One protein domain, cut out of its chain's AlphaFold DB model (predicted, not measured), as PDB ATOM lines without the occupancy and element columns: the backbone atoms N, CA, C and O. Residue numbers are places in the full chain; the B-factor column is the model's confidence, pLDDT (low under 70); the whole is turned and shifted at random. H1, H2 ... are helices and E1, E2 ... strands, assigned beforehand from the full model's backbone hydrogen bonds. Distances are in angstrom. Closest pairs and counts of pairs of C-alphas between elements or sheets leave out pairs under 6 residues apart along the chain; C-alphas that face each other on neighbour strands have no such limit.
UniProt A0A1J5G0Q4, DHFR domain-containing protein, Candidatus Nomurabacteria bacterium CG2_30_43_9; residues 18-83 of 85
ATOM      1  N   TYR A  18     -29.847  -0.772  51.220       84.94
ATOM      2  CA  TYR A  18     -30.704  -1.229  52.313       84.94
ATOM      3  C   TYR A  18     -29.926  -2.213  53.191       84.94
ATOM      4  O   TYR A  18     -29.392  -3.203  52.693       84.94
ATOM      5  N   LYS A  19     -29.842  -1.934  54.500       83.69
ATOM      6  CA  LYS A  19     -29.136  -2.770  55.497       83.69
ATOM      7  C   LYS A  19     -27.721  -3.199  55.057       83.69
ATOM      8  O   LYS A  19     -27.379  -4.375  55.119       83.69
ATOM      9  N   GLY A  20     -26.916  -2.251  54.569       75.75
ATOM     10  CA  GLY A  20     -25.532  -2.507  54.143       75.75
ATOM     11  C   GLY A  20     -25.384  -3.242  52.805       75.75
ATOM     12  O   GLY A  20     -24.278  -3.625  52.451       75.75
ATOM     13  N   ASN A  21     -26.473  -3.430  52.054       76.94
ATOM     14  CA  ASN A  21     -26.472  -4.060  50.736       76.94
ATOM     15  C   ASN A  21     -27.052  -3.126  49.671       76.94
ATOM     16  O   ASN A  21     -27.770  -2.175  49.984       76.94
ATOM     17  N   PHE A  22     -26.789  -3.422  48.400       72.56
ATOM     18  CA  PHE A  22     -27.478  -2.764  47.292       72.56
ATOM     19  C   PHE A  22     -28.979  -3.084  47.327       72.56
ATOM     20  O   PHE A  22     -29.382  -4.218  47.572       72.56
ATOM     21  N   THR A  23     -29.813  -2.082  47.043       64.00
ATOM     22  CA  THR A  23     -31.279  -2.224  46.936       64.00
ATOM     23  C   THR A  23     -31.704  -3.048  45.723       64.00
ATOM     24  O   THR A  23     -32.770  -3.658  45.721       64.00
ATOM     25  N   MET A  24     -30.864  -3.086  44.688       57.50
ATOM     26  CA  MET A  24     -31.138  -3.736  43.407       57.50
ATOM     27  C   MET A  24     -30.668  -5.203  43.376       57.50
ATOM     28  O   MET A  24     -29.794  -5.537  42.589       57.50
ATOM     29  N   GLY A  25     -31.237  -6.087  44.206       57.50
ATOM     30  CA  GLY A  25     -31.092  -7.554  44.081       57.50
ATOM     31  C   GLY A  25     -29.666  -8.105  43.848       57.50
ATOM     32  O   GLY A  25     -28.667  -7.509  44.248       57.50
ATOM     33  N   LYS A  26     -29.553  -9.289  43.213       58.12
ATOM     34  CA  LYS A  26     -28.255  -9.832  42.758       58.12
ATOM     35  C   LYS A  26     -27.650  -8.863  41.742       58.12
ATOM     36  O   LYS A  26     -28.318  -8.530  40.767       58.12
ATOM     37  N   PHE A  27     -26.385  -8.485  41.943       63.00
ATOM     38  CA  PHE A  27     -25.594  -7.658  41.028       63.00
ATOM     39  C   PHE A  27     -25.853  -8.019  39.565       63.00
ATOM     40  O   PHE A  27     -25.353  -9.025  39.052       63.00
ATOM     41  N   THR A  28     -26.613  -7.182  38.866       64.69
ATOM     42  CA  THR A  28     -26.678  -7.279  37.417       64.69
ATOM     43  C   THR A  28     -25.295  -6.907  36.887       64.69
ATOM     44  O   THR A  28     -24.681  -5.920  37.302       64.69
ATOM     45  N   LYS A  29     -24.734  -7.745  36.008       71.00
ATOM     46  CA  LYS A  29     -23.357  -7.568  35.514       71.00
ATOM     47  C   LYS A  29     -23.149  -6.208  34.827       71.00
ATOM     48  O   LYS A  29     -22.033  -5.701  34.842       71.00
ATOM     49  N   GLY A  30     -24.209  -5.621  34.260       83.19
ATOM     50  CA  GLY A  30     -24.179  -4.348  33.533       83.19
ATOM     51  C   GLY A  30     -23.699  -3.162  34.381       83.19
ATOM     52  O   GLY A  30     -22.608  -2.661  34.112       83.19
ATOM     53  N   PRO A  31     -24.443  -2.739  35.422       84.19
ATOM     54  CA  PRO A  31     -24.053  -1.612  36.275       84.19
ATOM     55  C   PRO A  31     -22.676  -1.774  36.927       84.19
ATOM     56  O   PRO A  31     -21.903  -0.822  36.981       84.19
ATOM     57  N   VAL A  32     -22.322  -2.989  37.361       86.19
ATOM     58  CA  VAL A  32     -20.999  -3.258  37.955       86.19
ATOM     59  C   VAL A  32     -19.882  -3.110  36.932       86.19
ATOM     60  O   VAL A  32     -18.839  -2.535  37.244       86.19
ATOM     61  N   LYS A  33     -20.077  -3.637  35.716       89.44
ATOM     62  CA  LYS A  33     -19.113  -3.485  34.625       89.44
ATOM     63  C   LYS A  33     -18.946  -2.008  34.277       89.44
ATOM     64  O   LYS A  33     -17.819  -1.542  34.209       89.44
ATOM     65  N   HIS A  34     -20.046  -1.272  34.147       90.75
ATOM     66  CA  HIS A  34     -20.013   0.156  33.845       90.75
ATOM     67  C   HIS A  34     -19.264   0.954  34.922       90.75
ATOM     68  O   HIS A  34     -18.338   1.690  34.598       90.75
ATOM     69  N   PHE A  35     -19.571   0.726  36.205       92.06
ATOM     70  CA  PHE A  35     -18.827   1.325  37.315       92.06
ATOM     71  C   PHE A  35     -17.331   0.994  37.248       92.06
ATOM     72  O   PHE A  35     -16.490   1.872  37.418       92.06
ATOM     73  N   ARG A  36     -16.975  -0.271  36.992       92.62
ATOM     74  CA  ARG A  36     -15.573  -0.695  36.879       92.62
ATOM     75  C   ARG A  36     -14.859   0.026  35.742       92.62
ATOM     76  O   ARG A  36     -13.748   0.491  35.958       92.62
ATOM     77  N   ASP A  37     -15.471   0.067  34.568       94.62
ATOM     78  CA  ASP A  37     -14.845   0.611  33.369       94.62
ATOM     79  C   ASP A  37     -14.661   2.139  33.500       94.62
ATOM     80  O   ASP A  37     -13.614   2.644  33.119       94.62
ATOM     81  N   MET A  38     -15.598   2.853  34.142       94.25
ATOM     82  CA  MET A  38     -15.459   4.294  34.428       94.25
ATOM     83  C   MET A  38     -14.424   4.619  35.511       94.25
ATOM     84  O   MET A  38     -13.797   5.666  35.474       94.25
ATOM     85  N   THR A  39     -14.265   3.748  36.510       94.50
ATOM     86  CA  THR A  39     -13.414   4.039  37.680       94.50
ATOM     87  C   THR A  39     -11.988   3.520  37.553       94.50
ATOM     88  O   THR A  39     -11.169   3.767  38.435       94.50
ATOM     89  N   MET A  40     -11.676   2.752  36.509       95.94
ATOM     90  CA  MET A  40     -10.369   2.115  36.364       95.94
ATOM     91  C   MET A  40      -9.246   3.152  36.250       95.94
ATOM     92  O   MET A  40      -9.363   4.104  35.490       95.94
ATOM     93  N   GLY A  41      -8.150   2.962  36.993       93.38
ATOM     94  CA  GLY A  41      -7.022   3.900  37.005       93.38
ATOM     95  C   GLY A  41      -7.262   5.180  37.815       93.38
ATOM     96  O   GLY A  41      -6.327   5.954  38.008       93.38
ATOM     97  N   HIS A  42      -8.471   5.385  38.344       93.94
ATOM     98  CA  HIS A  42      -8.808   6.533  39.178       93.94
ATOM     99  C   HIS A  42      -8.776   6.185  40.670       93.94
ATOM    100  O   HIS A  42      -9.006   5.047  41.088       93.94
ATOM    101  N   ALA A  43      -8.497   7.188  41.499       94.38
ATOM    102  CA  ALA A  43      -8.699   7.076  42.936       94.38
ATOM    103  C   ALA A  43     -10.198   7.072  43.265       94.38
ATOM    104  O   ALA A  43     -10.983   7.783  42.641       94.38
ATOM    105  N   ILE A  44     -10.585   6.292  44.271       95.19
ATOM    106  CA  ILE A  44     -11.971   6.145  44.707       95.19
ATOM    107  C   ILE A  44     -12.094   6.579  46.154       95.19
ATOM    108  O   ILE A  44     -11.348   6.106  47.005       95.19
ATOM    109  N   VAL A  45     -13.060   7.450  46.429       94.56
ATOM    110  CA  VAL A  45     -13.390   7.890  47.785       94.56
ATOM    111  C   VAL A  45     -14.712   7.250  48.191       94.56
ATOM    112  O   VAL A  45     -15.713   7.409  47.495       94.56
ATOM    113  N   ILE A  46     -14.719   6.524  49.307       94.12
ATOM    114  CA  ILE A  46     -15.922   5.897  49.875       94.12
ATOM    115  C   ILE A  46     -15.950   6.063  51.392       94.12
ATOM    116  O   ILE A  46     -14.924   6.304  52.026       94.12
ATOM    117  N   ASP A  47     -17.123   5.915  51.996       92.50
ATOM    118  CA  ASP A  47     -17.226   5.823  53.447       92.50
ATOM    119  C   ASP A  47     -16.892   4.405  53.942       92.50
ATOM    120  O   ASP A  47     -16.877   3.422  53.191       92.50
ATOM    121  N   TYR A  48     -16.647   4.292  55.245       91.75
ATOM    122  CA  TYR A  48     -16.351   3.009  55.878       91.75
ATOM    123  C   TYR A  48     -17.465   1.961  55.692       91.75
ATOM    124  O   TYR A  48     -17.164   0.785  55.494       91.75
ATOM    125  N   ASN A  49     -18.747   2.343  55.713       89.62
ATOM    126  CA  ASN A  49     -19.819   1.350  55.582       89.62
ATOM    127  C   ASN A  49     -19.879   0.769  54.164       89.62
ATOM    128  O   ASN A  49     -20.097  -0.434  54.013       89.62
ATOM    129  N   THR A  50     -19.622   1.582  53.133       90.75
ATOM    130  CA  THR A  50     -19.495   1.093  51.751       90.75
ATOM    131  C   THR A  50     -18.322   0.126  51.609       90.75
ATOM    132  O   THR A  50     -18.451  -0.912  50.961       90.75
ATOM    133  N   LEU A  51     -17.191   0.411  52.256       90.69
ATOM    134  CA  LEU A  51     -16.040  -0.490  52.266       90.69
ATOM    135  C   LEU A  51     -16.383  -1.856  52.885       90.69
ATOM    136  O   LEU A  51     -16.093  -2.895  52.288       90.69
ATOM    137  N   VAL A  52     -17.042  -1.854  54.048       88.75
ATOM    138  CA  VAL A  52     -17.501  -3.076  54.730       88.75
ATOM    139  C   VAL A  52     -18.480  -3.859  53.855       88.75
ATOM    140  O   VAL A  52     -18.343  -5.075  53.725       88.75
ATOM    141  N   ALA A  53     -19.424  -3.174  53.205       87.25
ATOM    142  CA  ALA A  53     -20.371  -3.801  52.289       87.25
ATOM    143  C   ALA A  53     -19.658  -4.512  51.124       87.25
ATOM    144  O   ALA A  53     -19.939  -5.675  50.837       87.25
ATOM    145  N   ILE A  54     -18.685  -3.852  50.483       87.12
ATOM    146  CA  ILE A  54     -17.905  -4.443  49.383       87.12
ATOM    147  C   ILE A  54     -17.099  -5.654  49.868       87.12
ATOM    148  O   ILE A  54     -17.077  -6.683  49.186       87.12
ATOM    149  N   SER A  55     -16.453  -5.539  51.030       86.44
ATOM    150  CA  SER A  55     -15.683  -6.619  51.657       86.44
ATOM    151  C   SER A  55     -16.551  -7.853  51.919       86.44
ATOM    152  O   SER A  55     -16.222  -8.955  51.473       86.44
ATOM    153  N   SER A  56     -17.723  -7.651  52.530       84.50
ATOM    154  CA  SER A  56     -18.694  -8.713  52.813       84.50
ATOM    155  C   SER A  56     -19.171  -9.416  51.537       84.50
ATOM    156  O   SER A  56     -19.140 -10.641  51.457       84.50
ATOM    157  N   ILE A  57     -19.518  -8.651  50.498       81.62
ATOM    158  CA  ILE A  57     -19.977  -9.184  49.206       81.62
ATOM    159  C   ILE A  57     -18.901 -10.025  48.514       81.62
ATOM    160  O   ILE A  57     -19.204 -11.021  47.855       81.62
ATOM    161  N   ARG A  58     -17.638  -9.599  48.600       80.75
ATOM    162  CA  ARG A  58     -16.508 -10.276  47.951       80.75
ATOM    163  C   ARG A  58     -15.913 -11.395  48.803       80.75
ATOM    164  O   ARG A  58     -15.049 -12.102  48.293       80.75
ATOM    165  N   ASN A  59     -16.355 -11.528  50.054       84.81
ATOM    166  CA  ASN A  59     -15.788 -12.420  51.059       84.81
ATOM    167  C   ASN A  59     -14.252 -12.314  51.151       84.81
ATOM    168  O   ASN A  59     -13.538 -13.314  51.136       84.81
ATOM    169  N   ARG A  60     -13.733 -11.082  51.154       82.81
ATOM    170  CA  ARG A  60     -12.297 -10.779  51.267       82.81
ATOM    171  C   ARG A  60     -12.110  -9.359  51.771       82.81
ATOM    172  O   ARG A  60     -12.950  -8.514  51.486       82.81
ATOM    173  N   THR A  61     -10.991  -9.080  52.426       81.56
ATOM    174  CA  THR A  61     -10.669  -7.743  52.946       81.56
ATOM    175  C   THR A  61      -9.697  -6.970  52.055       81.56
ATOM    176  O   THR A  61      -9.768  -5.748  51.991       81.56
ATOM    177  N   THR A  62      -8.862  -7.661  51.278       80.62
ATOM    178  CA  THR A  62      -7.845  -7.046  50.416       80.62
ATOM    179  C   THR A  62      -8.271  -6.990  48.944       80.62
ATOM    180  O   THR A  62      -9.157  -7.719  48.484       80.62
ATOM    181  N   ASN A  63      -7.620  -6.107  48.174       84.00
ATOM    182  CA  ASN A  63      -7.784  -5.975  46.718       84.00
ATOM    183  C   ASN A  63      -9.258  -5.846  46.267       84.00
ATOM    184  O   ASN A  63      -9.683  -6.437  45.271       84.00
ATOM    185  N   LEU A  64     -10.068  -5.106  47.034       88.56
ATOM    186  CA  LEU A  64     -11.523  -5.013  46.857       88.56
ATOM    187  C   LEU A  64     -11.917  -4.477  45.477       88.56
ATOM    188  O   LEU A  64     -12.781  -5.064  44.816       88.56
ATOM    189  N   LEU A  65     -11.234  -3.423  45.029       91.12
ATOM    190  CA  LEU A  65     -11.381  -2.794  43.719       91.12
ATOM    191  C   LEU A  65     -10.018  -2.782  43.006       91.12
ATOM    192  O   LEU A  65      -9.314  -1.779  43.060       91.12
ATOM    193  N   PRO A  66      -9.636  -3.875  42.319       91.81
ATOM    194  CA  PRO A  66      -8.338  -3.958  41.653       91.81
ATOM    195  C   PRO A  66      -8.124  -2.797  40.677       91.81
ATOM    196  O   PRO A  66      -9.086  -2.364  40.027       91.81
ATOM    197  N   GLY A  67      -6.879  -2.318  40.597       93.50
ATOM    198  CA  GLY A  67      -6.459  -1.218  39.720       93.50
ATOM    199  C   GLY A  67      -6.842   0.184  40.204       93.50
ATOM    200  O   GLY A  67      -6.772   1.125  39.417       93.50
ATOM    201  N   ARG A  68      -7.287   0.328  41.460       94.25
ATOM    202  CA  ARG A  68      -7.734   1.598  42.048       94.25
ATOM    203  C   ARG A  68      -7.183   1.776  43.457       94.25
ATOM    204  O   ARG A  68      -7.170   0.833  44.246       94.25
ATOM    205  N   VAL A  69      -6.783   3.004  43.773       92.75
ATOM    206  CA  VAL A  69      -6.496   3.429  45.149       92.75
ATOM    207  C   VAL A  69      -7.822   3.767  45.824       92.75
ATOM    208  O   VAL A  69      -8.626   4.503  45.255       92.75
ATOM    209  N   ILE A  70      -8.062   3.228  47.021       92.75
ATOM    210  CA  ILE A  70      -9.283   3.481  47.795       92.75
ATOM    211  C   ILE A  70      -8.934   4.383  48.981       92.75
ATOM    212  O   ILE A  70      -8.177   3.987  49.864       92.75
ATOM    213  N   TYR A  71      -9.528   5.570  49.021       92.75
ATOM    214  CA  TYR A  71      -9.544   6.459  50.175       92.75
ATOM    215  C   TYR A  71     -10.836   6.245  50.955       92.75
ATOM    216  O   TYR A  71     -11.935   6.291  50.397       92.75
ATOM    217  N   VAL A  72     -10.701   6.015  52.258       91.88
ATOM    218  CA  VAL A  72     -11.836   5.725  53.132       91.88
ATOM    219  C   VAL A  72     -12.058   6.896  54.074       91.88
ATOM    220  O   VAL A  72     -11.161   7.277  54.823       91.88
ATOM    221  N   PHE A  73     -13.267   7.445  54.064       91.44
ATOM    222  CA  PHE A  73     -13.676   8.479  55.000       91.44
ATOM    223  C   PHE A  73     -14.401   7.871  56.208       91.44
ATOM    224  O   PHE A  73     -15.367   7.114  56.073       91.44
ATOM    225  N   THR A  74     -13.949   8.221  57.411       91.69
ATOM    226  CA  THR A  74     -14.587   7.857  58.682       91.69
ATOM    227  C   THR A  74     -14.323   8.934  59.727       91.69
ATOM    228  O   THR A  74     -13.262   9.552  59.742       91.69
ATOM    229  N   ARG A  75     -15.285   9.139  60.631       91.75
ATOM    230  CA  ARG A  75     -15.105   9.977  61.828       91.75
ATOM    231  C   ARG A  75     -14.409   9.238  62.973       91.75
ATOM    232  O   ARG A  75     -13.968   9.872  63.920       91.75
ATOM    233  N   ASP A  76     -14.344   7.912  62.890       90.56
ATOM    234  CA  ASP A  76     -13.706   7.043  63.878       90.56
ATOM    235  C   ASP A  76     -12.575   6.258  63.195       90.56
ATOM    236  O   ASP A  76     -12.850   5.262  62.509       90.56
ATOM    237  N   PRO A  77     -11.315   6.709  63.338       84.44
ATOM    238  CA  PRO A  77     -10.157   6.048  62.746       84.44
ATOM    239  C   PRO A  77      -9.917   4.637  63.290       84.44
ATOM    240  O   PRO A  77      -9.350   3.805  62.584       84.44
ATOM    241  N   GLN A  78     -10.379   4.317  64.507       86.50
ATOM    242  CA  GLN A  78     -10.164   2.990  65.093       86.50
ATOM    243  C   GLN A  78     -10.868   1.892  64.289       86.50
ATOM    244  O   GLN A  78     -10.414   0.748  64.276       86.50
ATOM    245  N   LYS A  79     -11.943   2.233  63.568       83.06
ATOM    246  CA  LYS A  79     -12.640   1.308  62.662       83.06
ATOM    247  C   LYS A  79     -11.733   0.774  61.557       83.06
ATOM    248  O   LYS A  79     -11.850  -0.392  61.197       83.06
ATOM    249  N   LEU A  80     -10.801   1.593  61.069       78.06
ATOM    250  CA  LEU A  80      -9.849   1.185  60.035       78.06
ATOM    251  C   LEU A  80      -8.792   0.215  60.567       78.06
ATOM    252  O   LEU A  80      -8.306  -0.603  59.804       78.06
ATOM    253  N   MET A  81      -8.476   0.268  61.865       74.56
ATOM    254  CA  MET A  81      -7.515  -0.654  62.487       74.56
ATOM    255  C   MET A  81      -8.141  -1.996  62.887       74.56
ATOM    256  O   MET A  81      -7.437  -2.989  63.035       74.56
ATOM    257  N   ARG A  82      -9.466  -2.039  63.095       61.72
ATOM    258  CA  ARG A  82     -10.189  -3.271  63.464       61.72
ATOM    259  C   ARG A  82     -10.513  -4.140  62.256       61.72
ATOM    260  O   ARG A  82     -10.541  -5.365  62.367       61.72
ATOM    261  N   CYS A  83     -10.744  -3.525  61.100       54.66
ATOM    262  CA  CYS A  83     -10.778  -4.260  59.850       54.66
ATOM    263  C   CYS A  83      -9.342  -4.586  59.449       54.66
ATOM    264  O   CYS A  83      -8.567  -3.679  59.179       54.66
TER     265      CYS A  83
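Overview. This is residues 18 to 83 of the 85 residues of the protein "DHFR domain-containing protein" of Candidatus Nomurabacteria bacterium CG2_30_43_9 (UniProt A0A1J5G0Q4). Two short parallel strands, E1 and E2, lie side by side as a narrow ribbon, and H2 leads away from the end of E1 before a long link returns the backbone to the start of E2. H1 and the short H3 lie at opposite ends of the long axis, and residues 23 to 35, of which 29 to 35 belong to H1, stick out. The printed part has 66 residues with three named helices and two named strands in the order H1, E1, H2, E2, H3, a mixed class of helices and strands. The whole is compact, with a radius of gyration of the C-alphas of 12.5 A and spans of 35 by 29 by 19 A.

Along the chain. The printed part begins with C-alpha 18 at (-30.704, -1.229, 52.313). H1, residues 29 to 39, begins with C-alpha 29 at (-23.357, -7.568, 35.514) and is 15.4 A long. E1 is residues 44 to 47. H2, residues 48 to 58, is 15.5 A long. E2 is residues 70 to 73. H3, residues 78 to 82, ends with C-alpha 82 at (-10.189, -3.271, 63.464).

Arrangement. E1 and E2 are parallel neighbours at 32 degrees, with N 71 and O 44 2.8 A apart, within hydrogen-bond range. E1, H2 and E2 form a strand-helix-strand unit, two parallel neighbour strands with a helix between, and its crossover is right-handed. The closest C-alphas of H2 and E2 are those of Tyr 48 and Val 72, 5.9 A apart. H2 and H3 are close but not clearly touching, the closest C-alphas being those of Tyr 48 and Lys 79 at 7.9 A. H1 is apart from H2, E2 and H3. In H1, H2 and H3 every O i to N i+4 pair is within hydrogen-bond range.

Size, cuts and confidence. The C-alphas of Gly 30 and Gln 78 are the two farthest apart, 35.3 A. The printed part has no cut. The link from H2 to E2 is long, with 11 residues. Residues 23 to 28 and 82 to 83 have pLDDT under 70.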